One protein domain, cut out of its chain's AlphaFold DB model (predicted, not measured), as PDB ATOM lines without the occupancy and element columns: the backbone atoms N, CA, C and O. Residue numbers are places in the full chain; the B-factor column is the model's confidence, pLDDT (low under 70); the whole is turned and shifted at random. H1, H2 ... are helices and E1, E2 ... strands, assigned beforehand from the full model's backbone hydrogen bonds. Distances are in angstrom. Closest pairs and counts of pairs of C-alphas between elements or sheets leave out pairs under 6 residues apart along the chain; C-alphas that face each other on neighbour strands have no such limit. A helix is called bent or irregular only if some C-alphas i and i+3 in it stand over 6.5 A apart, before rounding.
ATOM      1  N   ILE A 218    -100.342 -72.088 -90.530       43.84
ATOM      2  CA  ILE A 218    -100.016 -72.834 -89.301       43.84
ATOM      3  C   ILE A 218     -98.882 -72.163 -88.506       43.84
ATOM      4  O   ILE A 218     -98.885 -72.228 -87.277       43.84
ATOM      5  N   ASP A 219     -97.943 -71.495 -89.183       48.78
ATOM      6  CA  ASP A 219     -96.803 -70.824 -88.542       48.78
ATOM      7  C   ASP A 219     -97.115 -69.425 -87.976       48.78
ATOM      8  O   ASP A 219     -96.376 -68.944 -87.116       48.78
ATOM      9  N   GLN A 220     -98.204 -68.767 -88.396       55.62
ATOM     10  CA  GLN A 220     -98.531 -67.393 -87.969       55.62
ATOM     11  C   GLN A 220     -99.564 -67.304 -86.833       55.62
ATOM     12  O   GLN A 220     -99.589 -66.299 -86.118       55.62
ATOM     13  N   ASP A 221    -100.394 -68.333 -86.634       70.94
ATOM     14  CA  ASP A 221    -101.385 -68.395 -85.552       70.94
ATOM     15  C   ASP A 221    -101.201 -69.680 -84.717       70.94
ATOM     16  O   ASP A 221    -101.552 -70.775 -85.171       70.94
ATOM     17  N   PRO A 222    -100.691 -69.568 -83.474       78.75
ATOM     18  CA  PRO A 222    -100.488 -70.712 -82.592       78.75
ATOM     19  C   PRO A 222    -101.737 -71.559 -82.318       78.75
ATOM     20  O   PRO A 222    -101.626 -72.765 -82.114       78.75
ATOM     21  N   VAL A 223    -102.936 -70.967 -82.319       80.69
ATOM     22  CA  VAL A 223    -104.188 -71.708 -82.093       80.69
ATOM     23  C   VAL A 223    -104.533 -72.548 -83.322       80.69
ATOM     24  O   VAL A 223    -104.957 -73.698 -83.191       80.69
ATOM     25  N   VAL A 224    -104.304 -72.005 -84.520       79.62
ATOM     26  CA  VAL A 224    -104.490 -72.733 -85.784       79.62
ATOM     27  C   VAL A 224    -103.462 -73.855 -85.917       79.62
ATOM     28  O   VAL A 224    -103.824 -74.976 -86.279       79.62
ATOM     29  N   GLY A 225    -102.200 -73.591 -85.567       83.25
ATOM     30  CA  GLY A 225    -101.155 -74.613 -85.561       83.25
ATOM     31  C   GLY A 225    -101.434 -75.746 -84.572       83.25
ATOM     32  O   GLY A 225    -101.284 -76.921 -84.920       83.25
ATOM     33  N   LEU A 226    -101.948 -75.420 -83.383       86.94
ATOM     34  CA  LEU A 226    -102.394 -76.414 -82.409       86.94
ATOM     35  C   LEU A 226    -103.570 -77.252 -82.934       86.94
ATOM     36  O   LEU A 226    -103.565 -78.474 -82.774       86.94
ATOM     37  N   ASP A 227    -104.563 -76.641 -83.593       86.25
ATOM     38  CA  ASP A 227    -105.691 -77.378 -84.182       86.25
ATOM     39  C   ASP A 227    -105.244 -78.316 -85.313       86.25
ATOM     40  O   ASP A 227    -105.762 -79.430 -85.439       86.25
ATOM     41  N   PHE A 228    -104.250 -77.914 -86.108       87.44
ATOM     42  CA  PHE A 228    -103.651 -78.783 -87.119       87.44
ATOM     43  C   PHE A 228    -102.930 -79.981 -86.490       87.44
ATOM     44  O   PHE A 228    -103.206 -81.128 -86.856       87.44
ATOM     45  N   LEU A 229    -102.059 -79.735 -85.505       87.44
ATOM     46  CA  LEU A 229    -101.325 -80.787 -84.798       87.44
ATOM     47  C   LEU A 229    -102.281 -81.776 -84.114       87.44
ATOM     48  O   LEU A 229    -102.130 -82.992 -84.241       87.44
ATOM     49  N   ARG A 230    -103.329 -81.257 -83.470       90.50
ATOM     50  CA  ARG A 230    -104.416 -82.045 -82.881       90.50
ATOM     51  C   ARG A 230    -105.052 -82.995 -83.898       90.50
ATOM     52  O   ARG A 230    -105.216 -84.178 -83.600       90.50
ATOM     53  N   ARG A 231    -105.429 -82.499 -85.085       88.19
ATOM     54  CA  ARG A 231    -106.045 -83.323 -86.143       88.19
ATOM     55  C   ARG A 231    -105.086 -84.402 -86.643       88.19
ATOM     56  O   ARG A 231    -105.521 -85.534 -86.833       88.19
ATOM     57  N   ARG A 232    -103.798 -84.076 -86.800       86.19
ATOM     58  CA  ARG A 232    -102.744 -85.028 -87.196       86.19
ATOM     59  C   ARG A 232    -102.561 -86.155 -86.173       86.19
ATOM     60  O   ARG A 232    -102.411 -87.307 -86.568       86.19
ATOM     61  N   LEU A 233    -102.611 -85.833 -84.881       86.94
ATOM     62  CA  LEU A 233    -102.513 -86.794 -83.774       86.94
ATOM     63  C   LEU A 233    -103.802 -87.595 -83.519       86.94
ATOM     64  O   LEU A 233    -103.783 -88.567 -82.764       86.94
ATOM     65  N   GLY A 234    -104.933 -87.186 -84.100       88.19
ATOM     66  CA  GLY A 234    -106.240 -87.778 -83.806       88.19
ATOM     67  C   GLY A 234    -106.792 -87.405 -82.425       88.19
ATOM     68  O   GLY A 234    -107.609 -88.139 -81.869       88.19
ATOM     69  N   VAL A 235    -106.365 -86.275 -81.855       89.38
ATOM     70  CA  VAL A 235    -106.877 -85.776 -80.571       89.38
ATOM     71  C   VAL A 235    -108.310 -85.230 -80.775       89.38
ATOM     72  O   VAL A 235    -108.549 -84.406 -81.667       89.38
ATOM     73  N   PRO A 236    -109.301 -85.670 -79.974       88.56
ATOM     74  CA  PRO A 236    -110.721 -85.492 -80.300       88.56
ATOM     75  C   PRO A 236    -111.221 -84.043 -80.201       88.56
ATOM     76  O   PRO A 236    -112.153 -83.673 -80.914       88.56
ATOM     77  N   ALA A 237    -110.604 -83.218 -79.355       89.75
ATOM     78  CA  ALA A 237    -110.988 -81.829 -79.103       89.75
ATOM     79  C   ALA A 237    -109.749 -80.937 -78.964       89.75
ATOM     80  O   ALA A 237    -108.661 -81.441 -78.692       89.75
ATOM     81  N   LEU A 238    -109.899 -79.630 -79.212       88.12
ATOM     82  CA  LEU A 238    -108.802 -78.668 -79.085       88.12
ATOM     83  C   LEU A 238    -108.398 -78.539 -77.612       88.12
ATOM     84  O   LEU A 238    -109.234 -78.085 -76.831       88.12
ATOM     85  N   PRO A 239    -107.171 -78.945 -77.226       91.50
ATOM     86  CA  PRO A 239    -106.745 -78.849 -75.840       91.50
ATOM     87  C   PRO A 239    -106.505 -77.388 -75.474       91.50
ATOM     88  O   PRO A 239    -105.754 -76.687 -76.152       91.50
ATOM     89  N   ALA A 240    -107.120 -76.938 -74.388       89.62
ATOM     90  CA  ALA A 240    -106.881 -75.616 -73.832       89.62
ATOM     91  C   ALA A 240    -105.732 -75.623 -72.815       89.62
ATOM     92  O   ALA A 240    -105.047 -74.617 -72.671       89.62
ATOM     93  N   TYR A 241    -105.498 -76.730 -72.104       92.88
ATOM     94  CA  TYR A 241    -104.508 -76.812 -71.030       92.88
ATOM     95  C   TYR A 241    -103.680 -78.101 -71.045       92.88
ATOM     96  O   TYR A 241    -102.467 -78.031 -70.812       92.88
ATOM     97  N   SER A 242    -104.287 -79.268 -71.274       95.25
ATOM     98  CA  SER A 242    -103.602 -80.559 -71.166       95.25
ATOM     99  C   SER A 242    -104.152 -81.675 -72.055       95.25
ATOM    100  O   SER A 242    -105.305 -81.674 -72.491       95.25
ATOM    101  N   VAL A 243    -103.307 -82.686 -72.264       95.56
ATOM    102  CA  VAL A 243    -103.648 -83.964 -72.893       95.56
ATOM    103  C   VAL A 243    -103.039 -85.115 -72.089       95.56
ATOM    104  O   VAL A 243    -101.863 -85.073 -71.730       95.56
ATOM    105  N   LEU A 244    -103.826 -86.161 -71.839       95.56
ATOM    106  CA  LEU A 244    -103.370 -87.458 -71.338       95.56
ATOM    107  C   LEU A 244    -103.526 -88.517 -72.436       95.56
ATOM    108  O   LEU A 244    -104.630 -88.743 -72.936       95.56
ATOM    109  N   ALA A 245    -102.417 -89.171 -72.775       94.19
ATOM    110  CA  ALA A 245    -102.340 -90.263 -73.736       94.19
ATOM    111  C   ALA A 245    -102.118 -91.596 -73.008       94.19
ATOM    112  O   ALA A 245    -101.101 -91.782 -72.335       94.19
ATOM    113  N   LEU A 246    -103.066 -92.525 -73.139       93.19
ATOM    114  CA  LEU A 246    -102.935 -93.894 -72.633       93.19
ATOM    115  C   LEU A 246    -102.578 -94.834 -73.778       93.19
ATOM    116  O   LEU A 246    -103.312 -94.860 -74.766       93.19
ATOM    117  N   ALA A 247    -101.505 -95.610 -73.610       88.31
ATOM    118  CA  ALA A 247    -100.935 -96.488 -74.633       88.31
ATOM    119  C   ALA A 247    -100.822 -95.782 -76.001       88.31
ATOM    120  O   ALA A 247    -101.447 -96.229 -76.966       88.31
ATOM    121  N   PRO A 248    -100.113 -94.636 -76.092       84.62
ATOM    122  CA  PRO A 248     -99.927 -93.975 -77.377       84.62
ATOM    123  C   PRO A 248     -99.138 -94.870 -78.334       84.62
ATOM    124  O   PRO A 248     -98.312 -95.673 -77.906       84.62
ATOM    125  N   ASP A 249     -99.363 -94.686 -79.632       83.19
ATOM    126  CA  ASP A 249     -98.527 -95.292 -80.665       83.19
ATOM    127  C   ASP A 249     -97.083 -94.761 -80.535       83.19
ATOM    128  O   ASP A 249     -96.884 -93.544 -80.659       83.19
ATOM    129  N   PRO A 250     -96.072 -95.626 -80.302       79.19
ATOM    130  CA  PRO A 250     -94.681 -95.202 -80.187       79.19
ATOM    131  C   PRO A 250     -94.182 -94.412 -81.404       79.19
ATOM    132  O   PRO A 250     -93.387 -93.486 -81.254       79.19
ATOM    133  N   ALA A 251     -94.712 -94.692 -82.601       77.62
ATOM    134  CA  ALA A 251     -94.352 -93.976 -83.826       77.62
ATOM    135  C   ALA A 251     -94.832 -92.509 -83.851       77.62
ATOM    136  O   ALA A 251     -94.441 -91.743 -84.729       77.62
ATOM    137  N   ARG A 252     -95.696 -92.106 -82.909       79.50
ATOM    138  CA  ARG A 252     -96.301 -90.765 -82.820       79.50
ATOM    139  C   ARG A 252     -95.845 -89.966 -81.598       79.50
ATOM    140  O   ARG A 252     -96.385 -88.888 -81.355       79.50
ATOM    141  N   ILE A 253     -94.865 -90.458 -80.837       82.69
ATOM    142  CA  ILE A 253     -94.356 -89.775 -79.635       82.69
ATOM    143  C   ILE A 253     -93.829 -88.373 -79.968       82.69
ATOM    144  O   ILE A 253     -94.119 -87.434 -79.231       82.69
ATOM    145  N   GLU A 254     -93.120 -88.199 -81.087       80.56
ATOM    146  CA  GLU A 254     -92.596 -86.884 -81.497       80.56
ATOM    147  C   GLU A 254     -93.710 -85.871 -81.767       80.56
ATOM    148  O   GLU A 254     -93.679 -84.754 -81.249       80.56
ATOM    149  N   ASP A 255     -94.735 -86.287 -82.516       81.69
ATOM    150  CA  ASP A 255     -95.909 -85.458 -82.788       81.69
ATOM    151  C   ASP A 255     -96.602 -85.065 -81.462       81.69
ATOM    152  O   ASP A 255     -97.060 -83.935 -81.305       81.69
ATOM    153  N   LEU A 256     -96.651 -85.972 -80.478       86.62
ATOM    154  CA  LEU A 256     -97.239 -85.724 -79.157       86.62
ATOM    155  C   LEU A 256     -96.416 -84.716 -78.339       86.62
ATOM    156  O   LEU A 256     -97.000 -83.874 -77.655       86.62
ATOM    157  N   LEU A 257     -95.084 -84.753 -78.422       88.25
ATOM    158  CA  LEU A 257     -94.210 -83.786 -77.747       88.25
ATOM    159  C   LEU A 257     -94.330 -82.381 -78.339       88.25
ATOM    160  O   LEU A 257     -94.186 -81.412 -77.596       88.25
ATOM    161  N   ALA A 258     -94.676 -82.251 -79.621       89.06
ATOM    162  CA  ALA A 258     -94.909 -80.948 -80.244       89.06
ATOM    163  C   ALA A 258     -96.068 -80.166 -79.588       89.06
ATOM    164  O   ALA A 258     -96.133 -78.946 -79.712       89.06
ATOM    165  N   LEU A 259     -96.958 -80.818 -78.824       91.69
ATOM    166  CA  LEU A 259     -97.978 -80.127 -78.018       91.69
ATOM    167  C   LEU A 259     -97.356 -79.232 -76.927       91.69
ATOM    168  O   LEU A 259     -97.943 -78.206 -76.567       91.69
ATOM    169  N   LEU A 260     -96.160 -79.574 -76.431       92.69
ATOM    170  CA  LEU A 260     -95.434 -78.795 -75.423       92.69
ATOM    171  C   LEU A 260     -95.046 -77.405 -75.948       92.69
ATOM    172  O   LEU A 260     -95.093 -76.431 -75.190       92.69
ATOM    173  N   ASP A 261     -94.751 -77.283 -77.246       89.94
ATOM    174  CA  ASP A 261     -94.436 -76.003 -77.894       89.94
ATOM    175  C   ASP A 261     -95.618 -75.034 -77.883       89.94
ATOM    176  O   ASP A 261     -95.417 -73.820 -77.914       89.94
ATOM    177  N   TYR A 262     -96.841 -75.551 -77.757       91.31
ATOM    178  CA  TYR A 262     -98.064 -74.757 -77.654       91.31
ATOM    179  C   TYR A 262     -98.466 -74.429 -76.210       91.31
ATOM    180  O   TYR A 262     -99.478 -73.767 -75.977       91.31
ATOM    181  N   GLY A 263     -97.668 -74.834 -75.216       89.94
ATOM    182  CA  GLY A 263     -97.965 -74.615 -73.795       89.94
ATOM    183  C   GLY A 263     -98.964 -75.610 -73.208       89.94
ATOM    184  O   GLY A 263     -99.411 -75.420 -72.070       89.94
ATOM    185  N   ILE A 264     -99.290 -76.664 -73.963       93.38
ATOM    186  CA  ILE A 264    -100.173 -77.745 -73.538       93.38
ATOM    187  C   ILE A 264     -99.376 -78.729 -72.692       93.38
ATOM    188  O   ILE A 264     -98.296 -79.177 -73.067       93.38
ATOM    189  N   ARG A 265     -99.917 -79.064 -71.524       94.44
ATOM    190  CA  ARG A 265     -99.322 -80.038 -70.614       94.44
ATOM    191  C   ARG A 265     -99.610 -81.455 -71.099       94.44
ATOM    192  O   ARG A 265    -100.755 -81.789 -71.386       94.44
ATOM    193  N   VAL A 266     -98.589 -82.296 -71.145       94.19
ATOM    194  CA  VAL A 266     -98.664 -83.632 -71.730       94.19
ATOM    195  C   VAL A 266     -98.410 -84.694 -70.667       94.19
ATOM    196  O   VAL A 266     -97.403 -84.663 -69.956       94.19
ATOM    197  N   PHE A 267     -99.331 -85.649 -70.578       94.62
ATOM    198  CA  PHE A 267     -99.230 -86.825 -69.725       94.62
ATOM    199  C   PHE A 267     -99.207 -88.087 -70.580       94.62
ATOM    200  O   PHE A 267    -100.066 -88.257 -71.447       94.62
ATOM    201  N   VAL A 268     -98.268 -88.991 -70.313       92.94
ATOM    202  CA  VAL A 268     -98.160 -90.254 -71.054       92.94
ATOM    203  C   VAL A 268     -98.161 -91.447 -70.108       92.94
ATOM    204  O   VAL A 268     -97.360 -91.512 -69.182       92.94
ATOM    205  N   VAL A 269     -99.026 -92.426 -70.358       92.94
ATOM    206  CA  VAL A 269     -98.975 -93.731 -69.683       92.94
ATOM    207  C   VAL A 269     -98.740 -94.798 -70.740       92.94
ATOM    208  O   VAL A 269     -99.589 -95.001 -71.607       92.94
ATOM    209  N   SER A 270     -97.586 -95.457 -70.673       90.25
ATOM    210  CA  SER A 270     -97.140 -96.445 -71.659       90.25
ATOM    211  C   SER A 270     -96.894 -97.804 -71.014       90.25
ATOM    212  O   SER A 270     -96.435 -97.880 -69.876       90.25
ATOM    213  N   GLU A 271     -97.180 -98.872 -71.753       89.12
ATOM    214  CA  GLU A 271     -96.839-100.249 -71.365       89.12
ATOM    215  C   GLU A 271     -95.347-100.538 -71.638       89.12
ATOM    216  O   GLU A 271     -94.677-101.252 -70.891       89.12
ATOM    217  N   GLU A 272     -94.797 -99.905 -72.676       83.12
ATOM    218  CA  GLU A 272     -93.412-100.064 -73.123       83.12
ATOM    219  C   GLU A 272     -92.534 -98.864 -72.717       83.12
ATOM    220  O   GLU A 272     -93.056 -97.759 -72.504       83.12
ATOM    221  N   PRO A 273     -91.202 -99.045 -72.600       82.00
ATOM    222  CA  PRO A 273     -90.271 -97.941 -72.391       82.00
ATOM    223  C   PRO A 273     -90.400 -96.892 -73.501       82.00
ATOM    224  O   PRO A 273     -90.467 -97.231 -74.679       82.00
ATOM    225  N   LEU A 274     -90.404 -95.615 -73.120       79.69
ATOM    226  CA  LEU A 274     -90.437 -94.501 -74.067       79.69
ATOM    227  C   LEU A 274     -89.015 -94.001 -74.315       79.69
ATOM    228  O   LEU A 274     -88.310 -93.643 -73.367       79.69
ATOM    229  N   GLU A 275     -88.617 -93.946 -75.581       78.81
ATOM    230  CA  GLU A 275     -87.400 -93.265 -76.012       78.81
ATOM    231  C   GLU A 275     -87.733 -91.837 -76.448       78.81
ATOM    232  O   GLU A 275     -88.712 -91.590 -77.155       78.81
ATOM    233  N   TRP A 276     -86.921 -90.882 -75.999       80.75
ATOM    234  CA  TRP A 276     -87.121 -89.464 -76.273       80.75
ATOM    235  C   TRP A 276     -86.088 -88.996 -77.295       80.75
ATOM    236  O   TRP A 276     -84.891 -89.043 -77.019       80.75
ATOM    237  N   SER A 277     -86.540 -88.500 -78.448       74.94
ATOM    238  CA  SER A 277     -85.673 -87.867 -79.455       74.94
ATOM    239  C   SER A 277     -85.339 -86.401 -79.139       74.94
ATOM    240  O   SER A 277     -84.497 -85.793 -79.797       74.94
ATOM    241  N   MET A 278     -85.968 -85.834 -78.104       81.38
ATOM    242  CA  MET A 278     -85.716 -84.483 -77.601       81.38
ATOM    243  C   MET A 278     -84.343 -84.377 -76.930       81.38
ATOM    244  O   MET A 278     -83.897 -85.297 -76.239       81.38
ATOM    245  N   ASP A 279     -83.695 -83.218 -77.061       85.94
ATOM    246  CA  ASP A 279     -82.424 -82.990 -76.388       85.94
ATOM    247  C   ASP A 279     -82.571 -83.096 -74.847       85.94
ATOM    248  O   ASP A 279     -83.582 -82.672 -74.267       85.94
ATOM    249  N   PRO A 280     -81.563 -83.637 -74.132       85.50
ATOM    250  CA  PRO A 280     -81.670 -83.865 -72.693       85.50
ATOM    251  C   PRO A 280     -81.874 -82.596 -71.856       85.50
ATOM    252  O   PRO A 280     -82.295 -82.681 -70.701       85.50
ATOM    253  N   GLN A 281     -81.512 -81.414 -72.362       85.38
ATOM    254  CA  GLN A 281     -81.669 -80.162 -71.627       85.38
ATOM    255  C   GLN A 281     -83.120 -79.677 -71.683       85.38
ATOM    256  O   GLN A 281     -83.689 -79.402 -70.625       85.38
ATOM    257  N   SER A 282     -83.734 -79.655 -72.866       84.62
ATOM    258  CA  SER A 282     -85.149 -79.320 -73.050       84.62
ATOM    259  C   SER A 282     -86.053 -80.329 -72.356       84.62
ATOM    260  O   SER A 282     -86.949 -79.930 -71.612       84.62
ATOM    261  N   LEU A 283     -85.753 -81.628 -72.473       86.38
ATOM    262  CA  LEU A 283     -86.496 -82.669 -71.761       86.38
ATOM    263  C   LEU A 283     -86.468 -82.418 -70.247       86.38
ATOM    264  O   LEU A 283     -87.511 -82.385 -69.595       86.38
ATOM    265  N   ARG A 284     -85.285 -82.151 -69.676       85.38
ATOM    266  CA  ARG A 284     -85.162 -81.796 -68.252       85.38
ATOM    267  C   ARG A 284     -85.941 -80.531 -67.898       85.38
ATOM    268  O   ARG A 284     -86.520 -80.488 -66.817       85.38
ATOM    269  N   ALA A 285     -85.983 -79.528 -68.772       86.06
ATOM    270  CA  ALA A 285     -86.719 -78.290 -68.536       86.06
ATOM    271  C   ALA A 285     -88.246 -78.500 -68.532       86.06
ATOM    272  O   ALA A 285     -88.925 -78.024 -67.616       86.06
ATOM    273  N   PHE A 286     -88.798 -79.257 -69.486       89.75
ATOM    274  CA  PHE A 286     -90.229 -79.593 -69.522       89.75
ATOM    275  C   PHE A 286     -90.651 -80.476 -68.346       89.75
ATOM    276  O   PHE A 286     -91.707 -80.260 -67.753       89.75
ATOM    277  N   VAL A 287     -89.801 -81.420 -67.941       87.25
ATOM    278  CA  VAL A 287     -90.057 -82.273 -66.773       87.25
ATOM    279  C   VAL A 287     -89.953 -81.479 -65.470       87.25
ATOM    280  O   VAL A 287     -90.805 -81.606 -64.591       87.25
ATOM    281  N   ALA A 288     -88.946 -80.610 -65.332       83.25
ATOM    282  CA  ALA A 288     -88.784 -79.762 -64.150       83.25
ATOM    283  C   ALA A 288     -89.905 -78.718 -64.014       83.25
ATOM    284  O   ALA A 288     -90.289 -78.385 -62.894       83.25
ATOM    285  N   SER A 289     -90.445 -78.230 -65.137       84.50
ATOM    286  CA  SER A 289     -91.624 -77.351 -65.182       84.50
ATOM    287  C   SER A 289     -92.956 -78.104 -65.145       84.50
ATOM    288  O   SER A 289     -94.004 -77.468 -65.136       84.50
ATOM    289  N   ARG A 290     -92.921 -79.445 -65.102       86.69
ATOM    290  CA  ARG A 290     -94.092 -80.339 -65.066       86.69
ATOM    291  C   ARG A 290     -95.028 -80.236 -66.267       86.69
ATOM    292  O   ARG A 290     -96.165 -80.707 -66.207       86.69
ATOM    293  N   LEU A 291     -94.554 -79.651 -67.361       89.94
ATOM    294  CA  LEU A 291     -95.260 -79.647 -68.635       89.94
ATOM    295  C   LEU A 291     -95.292 -81.039 -69.271       89.94
ATOM    296  O   LEU A 291     -96.239 -81.336 -69.989       89.94
ATOM    297  N   LEU A 292     -94.315 -81.891 -68.954       91.25
ATOM    298  CA  LEU A 292     -94.278 -83.295 -69.350       91.25
ATOM    299  C   LEU A 292     -94.198 -84.199 -68.113       91.25
ATOM    300  O   LEU A 292     -93.284 -84.066 -67.297       91.25
ATOM    301  N   GLU A 293     -95.129 -85.143 -67.997       90.75
ATOM    302  CA  GLU A 293     -95.092 -86.240 -67.022       90.75
ATOM    303  C   GLU A 293     -95.390 -87.562 -67.734       90.75
ATOM    304  O   GLU A 293     -96.253 -87.622 -68.610       90.75
ATOM    305  N   TRP A 294     -94.702 -88.641 -67.363       90.75
ATOM    306  CA  TRP A 294     -94.972 -89.948 -67.949       90.75
ATOM    307  C   TRP A 294     -94.767 -91.081 -66.957       90.75
ATOM    308  O   TRP A 294     -93.965 -90.981 -66.033       90.75
ATOM    309  N   ALA A 295     -95.467 -92.185 -67.181       90.00
ATOM    310  CA  ALA A 295     -95.318 -93.406 -66.415       90.00
ATOM    311  C   ALA A 295     -95.225 -94.614 -67.344       90.00
ATOM    312  O   ALA A 295     -96.020 -94.755 -68.275       90.00
ATOM    313  N   GLN A 296     -94.277 -95.497 -67.042       89.19
ATOM    314  CA  GLN A 296     -94.249 -96.840 -67.601       89.19
ATOM    315  C   GLN A 296     -94.971 -97.781 -66.636       89.19
ATOM    316  O   GLN A 296     -94.661 -97.811 -65.442       89.19
ATOM    317  N   VAL A 297     -95.929 -98.549 -67.146       88.19
ATOM    318  CA  VAL A 297     -96.725 -99.494 -66.363       88.19
ATOM    319  C   VAL A 297     -96.510-100.913 -66.880       88.19
ATOM    320  O   VAL A 297     -96.489-101.147 -68.079       88.19
ATOM    321  N   GLY A 298     -96.342-101.876 -65.972       82.50
ATOM    322  CA  GLY A 298     -96.128-103.288 -66.329       82.50
ATOM    323  C   GLY A 298     -97.412-104.074 -66.620       82.50
ATOM    324  O   GLY A 298     -97.356-105.281 -66.829       82.50
ATOM    325  N   GLU A 299     -98.570-103.414 -66.584       85.81
ATOM    326  CA  GLU A 299     -99.886-104.005 -66.829       85.81
ATOM    327  C   GLU A 299    -100.556-103.326 -68.022       85.81
ATOM    328  O   GLU A 299    -100.397-102.119 -68.210       85.81
ATOM    329  N   SER A 300    -101.368-104.077 -68.776       86.31
ATOM    330  CA  SER A 300    -102.063-103.492 -69.920       86.31
ATOM    331  C   SER A 300    -103.098-102.446 -69.500       86.31
ATOM    332  O   SER A 300    -103.964-102.694 -68.651       86.31
ATOM    333  N   VAL A 301    -103.038-101.284 -70.148       86.94
ATOM    334  CA  VAL A 301    -103.964-100.159 -69.974       86.94
ATOM    335  C   VAL A 301    -104.994-100.072 -71.098       86.94
ATOM    336  O   VAL A 301    -105.785 -99.128 -71.110       86.94
ATOM    337  N   GLY A 302    -105.052-101.061 -71.998       87.50
ATOM    338  CA  GLY A 302    -106.023-101.167 -73.095       87.50
ATOM    339  C   GLY A 302    -105.670-100.334 -74.344       87.50
ATOM    340  O   GLY A 302    -104.620 -99.705 -74.385       87.50
ATOM    341  N   PRO A 303    -106.551-100.283 -75.366       88.69
ATOM    342  CA  PRO A 303    -106.248 -99.673 -76.671       88.69
ATOM    343  C   PRO A 303    -106.086 -98.145 -76.602       88.69
ATOM    344  O   PRO A 303    -106.761 -97.541 -75.772       88.69
ATOM    345  N   PRO A 304    -105.311 -97.488 -77.483       90.31
ATOM    346  CA  PRO A 304    -105.005 -96.056 -77.394       90.31
ATOM    347  C   PRO A 304    -106.208 -95.162 -77.044       90.31
ATOM    348  O   PRO A 304    -107.279 -95.282 -77.643       90.31
ATOM    349  N   LEU A 305    -106.056 -94.284 -76.046       93.00
ATOM    350  CA  LEU A 305    -107.119 -93.376 -75.594       93.00
ATOM    351  C   LEU A 305    -106.564 -91.989 -75.263       93.00
ATOM    352  O   LEU A 305    -105.570 -91.869 -74.548       93.00
ATOM    353  N   TRP A 306    -107.279 -90.958 -75.713       93.00
ATOM    354  CA  TRP A 306    -107.007 -89.558 -75.400       93.00
ATOM    355  C   TRP A 306    -107.987 -89.020 -74.360       93.00
ATOM    356  O   TRP A 306    -109.200 -89.199 -74.485       93.00
ATOM    357  N   VAL A 307    -107.462 -88.305 -73.370       94.69
ATOM    358  CA  VAL A 307    -108.238 -87.479 -72.440       94.69
ATOM    359  C   VAL A 307    -107.764 -86.039 -72.603       94.69
ATOM    360  O   VAL A 307    -106.579 -85.758 -72.437       94.69
ATOM    361  N   VAL A 308    -108.679 -85.138 -72.958       94.19
ATOM    362  CA  VAL A 308    -108.381 -83.724 -73.242       94.19
ATOM    363  C   VAL A 308    -108.909 -82.874 -72.099       94.19
ATOM    364  O   VAL A 308    -110.079 -82.996 -71.747       94.19
ATOM    365  N   ASP A 309    -108.048 -82.058 -71.489       93.06
ATOM    366  CA  ASP A 309    -108.392 -81.164 -70.373       93.06
ATOM    367  C   ASP A 309    -109.144 -81.857 -69.223       93.06
ATOM    368  O   ASP A 309    -109.991 -81.268 -68.552       93.06
ATOM    369  N   GLY A 310    -108.848 -83.139 -68.987       91.25
ATOM    370  CA  GLY A 310    -109.506 -83.937 -67.951       91.25
ATOM    371  C   GLY A 310    -110.905 -84.449 -68.292       91.25
ATOM    372  O   GLY A 310    -111.507 -85.139 -67.469       91.25
ATOM    373  N   GLN A 311    -111.423 -84.168 -69.489       91.50
ATOM    374  CA  GLN A 311    -112.724 -84.656 -69.934       91.50
ATOM    375  C   GLN A 311    -112.633 -86.138 -70.305       91.50
ATOM    376  O   GLN A 311    -112.205 -86.513 -71.399       91.50
ATOM    377  N   ILE A 312    -113.017 -86.995 -69.358       90.75
ATOM    378  CA  ILE A 312    -113.014 -88.446 -69.532       90.75
ATOM    379  C   ILE A 312    -114.394 -88.901 -70.035       90.75
ATOM    380  O   ILE A 312    -115.405 -88.602 -69.396       90.75
ATOM    381  N   PRO A 313    -114.476 -89.652 -71.149       87.94
ATOM    382  CA  PRO A 313    -115.735 -90.238 -71.591       87.94
ATOM    383  C   PRO A 313    -116.327 -91.167 -70.514       87.94
ATOM    384  O   PRO A 313    -115.587 -92.003 -69.988       87.94
ATOM    385  N   PRO A 314    -117.646 -91.130 -70.231       88.81
ATOM    386  CA  PRO A 314    -118.252 -91.941 -69.168       88.81
ATOM    387  C   PRO A 314    -117.948 -93.445 -69.270       88.81
ATOM    388  O   PRO A 314    -117.686 -94.101 -68.265       88.81
ATOM    389  N   ALA A 315    -117.895 -93.983 -70.493       91.25
ATOM    390  CA  ALA A 315    -117.556 -95.384 -70.751       91.25
ATOM    391  C   ALA A 315    -116.084 -95.742 -70.443       91.25
ATOM    392  O   ALA A 315    -115.758 -96.915 -70.277       91.25
ATOM    393  N   ALA A 316    -115.192 -94.751 -70.362       91.94
ATOM    394  CA  ALA A 316    -113.761 -94.927 -70.126       91.94
ATOM    395  C   ALA A 316    -113.324 -94.594 -68.686       91.94
ATOM    396  O   ALA A 316    -112.162 -94.824 -68.346       91.94
ATOM    397  N   GLN A 317    -114.227 -94.110 -67.821       91.50
ATOM    398  CA  GLN A 317    -113.908 -93.626 -66.468       91.50
ATOM    399  C   GLN A 317    -113.121 -94.646 -65.626       91.50
ATOM    400  O   GLN A 317    -112.064 -94.327 -65.081       91.50
ATOM    401  N   ALA A 318    -113.606 -95.891 -65.553       91.94
ATOM    402  CA  ALA A 318    -112.972 -96.954 -64.768       91.94
ATOM    403  C   ALA A 318    -111.575 -97.313 -65.301       91.94
ATOM    404  O   ALA A 318    -110.637 -97.523 -64.532       91.94
ATOM    405  N   ARG A 319    -111.429 -97.331 -66.629       93.50
ATOM    406  CA  ARG A 319    -110.176 -97.648 -67.312       93.50
ATOM    407  C   ARG A 319    -109.121 -96.564 -67.089       93.50
ATOM    408  O   ARG A 319    -108.003 -96.887 -66.699       93.50
ATOM    409  N   VAL A 320    -109.480 -95.294 -67.293       93.00
ATOM    410  CA  VAL A 320    -108.577 -94.156 -67.053       93.00
ATOM    411  C   VAL A 320    -108.179 -94.094 -65.581       93.00
ATOM    412  O   VAL A 320    -107.006 -93.899 -65.282       93.00
ATOM    413  N   SER A 321    -109.122 -94.330 -64.660       92.06
ATOM    414  CA  SER A 321    -108.806 -94.374 -63.230       92.06
ATOM    415  C   SER A 321    -107.771 -95.451 -62.908       92.06
ATOM    416  O   SER A 321    -106.777 -95.139 -62.261       92.06
ATOM    417  N   ARG A 322    -107.951 -96.682 -63.411       92.62
ATOM    418  CA  ARG A 322    -106.983 -97.770 -63.211       92.62
ATOM    419  C   ARG A 322    -105.604 -97.423 -63.781       92.62
ATOM    420  O   ARG A 322    -104.604 -97.645 -63.109       92.62
ATOM    421  N   ALA A 323    -105.545 -96.879 -64.997       92.19
ATOM    422  CA  ALA A 323    -104.280 -96.504 -65.632       92.19
ATOM    423  C   ALA A 323    -103.533 -95.423 -64.831       92.19
ATOM    424  O   ALA A 323    -102.325 -95.522 -64.635       92.19
ATOM    425  N   LEU A 324    -104.261 -94.429 -64.316       91.81
ATOM    426  CA  LEU A 324    -103.714 -93.403 -63.434       91.81
ATOM    427  C   LEU A 324    -103.204 -93.992 -62.107       91.81
ATOM    428  O   LEU A 324    -102.122 -93.621 -61.664       91.81
ATOM    429  N   ASP A 325    -103.924 -94.929 -61.489       89.75
ATOM    430  CA  ASP A 325    -103.477 -95.571 -60.243       89.75
ATOM    431  C   ASP A 325    -102.192 -96.399 -60.446       89.75
ATOM    432  O   ASP A 325    -101.276 -96.333 -59.625       89.75
ATOM    433  N   LEU A 326    -102.078 -97.112 -61.574       89.44
ATOM    434  CA  LEU A 326    -100.847 -97.811 -61.969       89.44
ATOM    435  C   LEU A 326     -99.692 -96.829 -62.222       89.44
ATOM    436  O   LEU A 326     -98.565 -97.054 -61.773       89.44
ATOM    437  N   ALA A 327     -99.975 -95.715 -62.899       88.25
ATOM    438  CA  ALA A 327     -98.998 -94.666 -63.163       88.25
ATOM    439  C   ALA A 327     -98.471 -94.028 -61.863       88.25
ATOM    440  O   ALA A 327     -97.261 -93.839 -61.717       88.25
ATOM    441  N   ASP A 328     -99.347 -93.775 -60.887       86.19
ATOM    442  CA  ASP A 328     -98.973 -93.266 -59.560       86.19
ATOM    443  C   ASP A 328     -98.107 -94.265 -58.793       86.19
ATOM    444  O   ASP A 328     -97.100 -93.879 -58.199       86.19
ATOM    445  N   ALA A 329     -98.442 -95.559 -58.851       83.06
ATOM    446  CA  ALA A 329     -97.661 -96.619 -58.214       83.06
ATOM    447  C   ALA A 329     -96.235 -96.711 -58.786       83.06
ATOM    448  O   ALA A 329     -95.280 -96.832 -58.017       83.06
ATOM    449  N   SER A 330     -96.073 -96.557 -60.108       81.12
ATOM    450  CA  SER A 330     -94.754 -96.524 -60.766       81.12
ATOM    451  C   SER A 330     -93.885 -95.334 -60.327       81.12
ATOM    452  O   SER A 330     -92.658 -95.392 -60.366       81.12
ATOM    453  N   GLY A 331     -94.516 -94.239 -59.883       73.50
ATOM    454  CA  GLY A 331     -93.848 -93.001 -59.482       73.50
ATOM    455  C   GLY A 331     -93.431 -92.065 -60.610       73.50
ATOM    456  O   GLY A 331     -92.830 -91.032 -60.309       73.50
ATOM    457  N   GLY A 332     -93.768 -92.385 -61.863       71.69
ATOM    458  CA  GLY A 332     -93.517 -91.521 -63.020       71.69
ATOM    459  C   GLY A 332     -94.501 -90.351 -63.168       71.69
ATOM    460  O   GLY A 332     -94.135 -89.285 -63.657       71.69
ATOM    461  N   MET A 333     -95.733 -90.501 -62.674       83.88
ATOM    462  CA  MET A 333     -96.785 -89.484 -62.774       83.88
ATOM    463  C   MET A 333     -97.543 -89.361 -61.453       83.88
ATOM    464  O   MET A 333     -97.834 -90.369 -60.818       83.88
ATOM    465  N   ASN A 334     -97.907 -88.140 -61.045       85.44
ATOM    466  CA  ASN A 334     -98.741 -87.943 -59.855       85.44
ATOM    467  C   ASN A 334    -100.230 -87.915 -60.230       85.44
ATOM    468  O   ASN A 334    -100.811 -86.855 -60.491       85.44
TER     469      ASN A 334
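This is residues 218 to 334 of the 1072 residues of the protein "DNA helicase" of Knoellia flava TL1 (UniProt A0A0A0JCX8). A small four-stranded sheet lies between two helices, with H2 covering one face along the strands and the long H4 crossing the other. H1 packs on H2, and H3 sits at the E3 edge of the sheet. The printed part has 117 residues, with four named helices and four named strands in the order H1, E1, H2, E2, H3, E3, E4, H4. The sheet is mixed, in the order E3, E2, E1, E4, and the class is mixed, helices and strands. The whole is compact, with a radius of gyration of the C-alphas of 13.7 A and spans of 42 by 35 by 24 A.

Start with H1, residues 222 to 233, which is not on the sheet but touches H2, residues 250 to 262, at a shallow tilt of 12 degrees, opposite ways; their closest C-alphas, of Leu 226 and Tyr 262, are 6.6 A apart. Next find E1, residues 242 to 246, parallel to E2, residues 265 to 270, with N 245 and O 267 at 2.9 A, within hydrogen-bond range. H2 is over E2 at a height over the sheet of 9.5 A and runs along the strands, at 5 degrees on the local plane; the closest C-alphas, of Leu 260 and Val 266, are 6.9 A apart. H3, residues 280 to 288, only grazes the sheet with residues 283 to 287. E3, residues 292 to 296, is parallel to E2, with N 295 and O 268 at 2.8 A. E1, H2, E2 and E2, H3, E3 are strand-helix-strand units, parallel neighbour strands with a helix between, each with a right-handed crossover. E4, residues 305 to 308, is antiparallel to E1, with N 244 and O 307 at 2.8 A. H4, residues 314 to 330, is on the opposite face from H2, making three layers, helices on both faces of the sheet; it runs across the strands, at 80 degrees to E2 on the local plane, and its closest C-alphas with E3, of Ala 295 and Ala 327, are 5.1 A apart. Every O i to N i+4 pair is within hydrogen-bond range in H1 and H3, but 11 of 13 in H4 and 3 of 9 in H2, where 9 of 10 O i to N i+3 pairs are.

Find C-alpha 222 at (-100.488, -70.712, -82.592); from there H1 runs 16.3 A to residue 233. E1 spans 13.4 A, H2 20.9 A, E2 16.6 A, H3 11.9 A, E3 13.7 A and E4 10.0 A. H4 runs 25.4 A to C-alpha 330 at (-94.754, -96.524, -60.766). H2 and H4 are irregular: C-alphas 251 and 254, and C-alphas 315 and 318, are each 7.7 A apart.

The two C-alphas farthest apart, of Gln 220 and Glu 299, are 42.3 A apart. The printed part has no cut and no long link. In this model the mean pLDDT of the printed part is 86.6, and residues 218 to 220 are under 70.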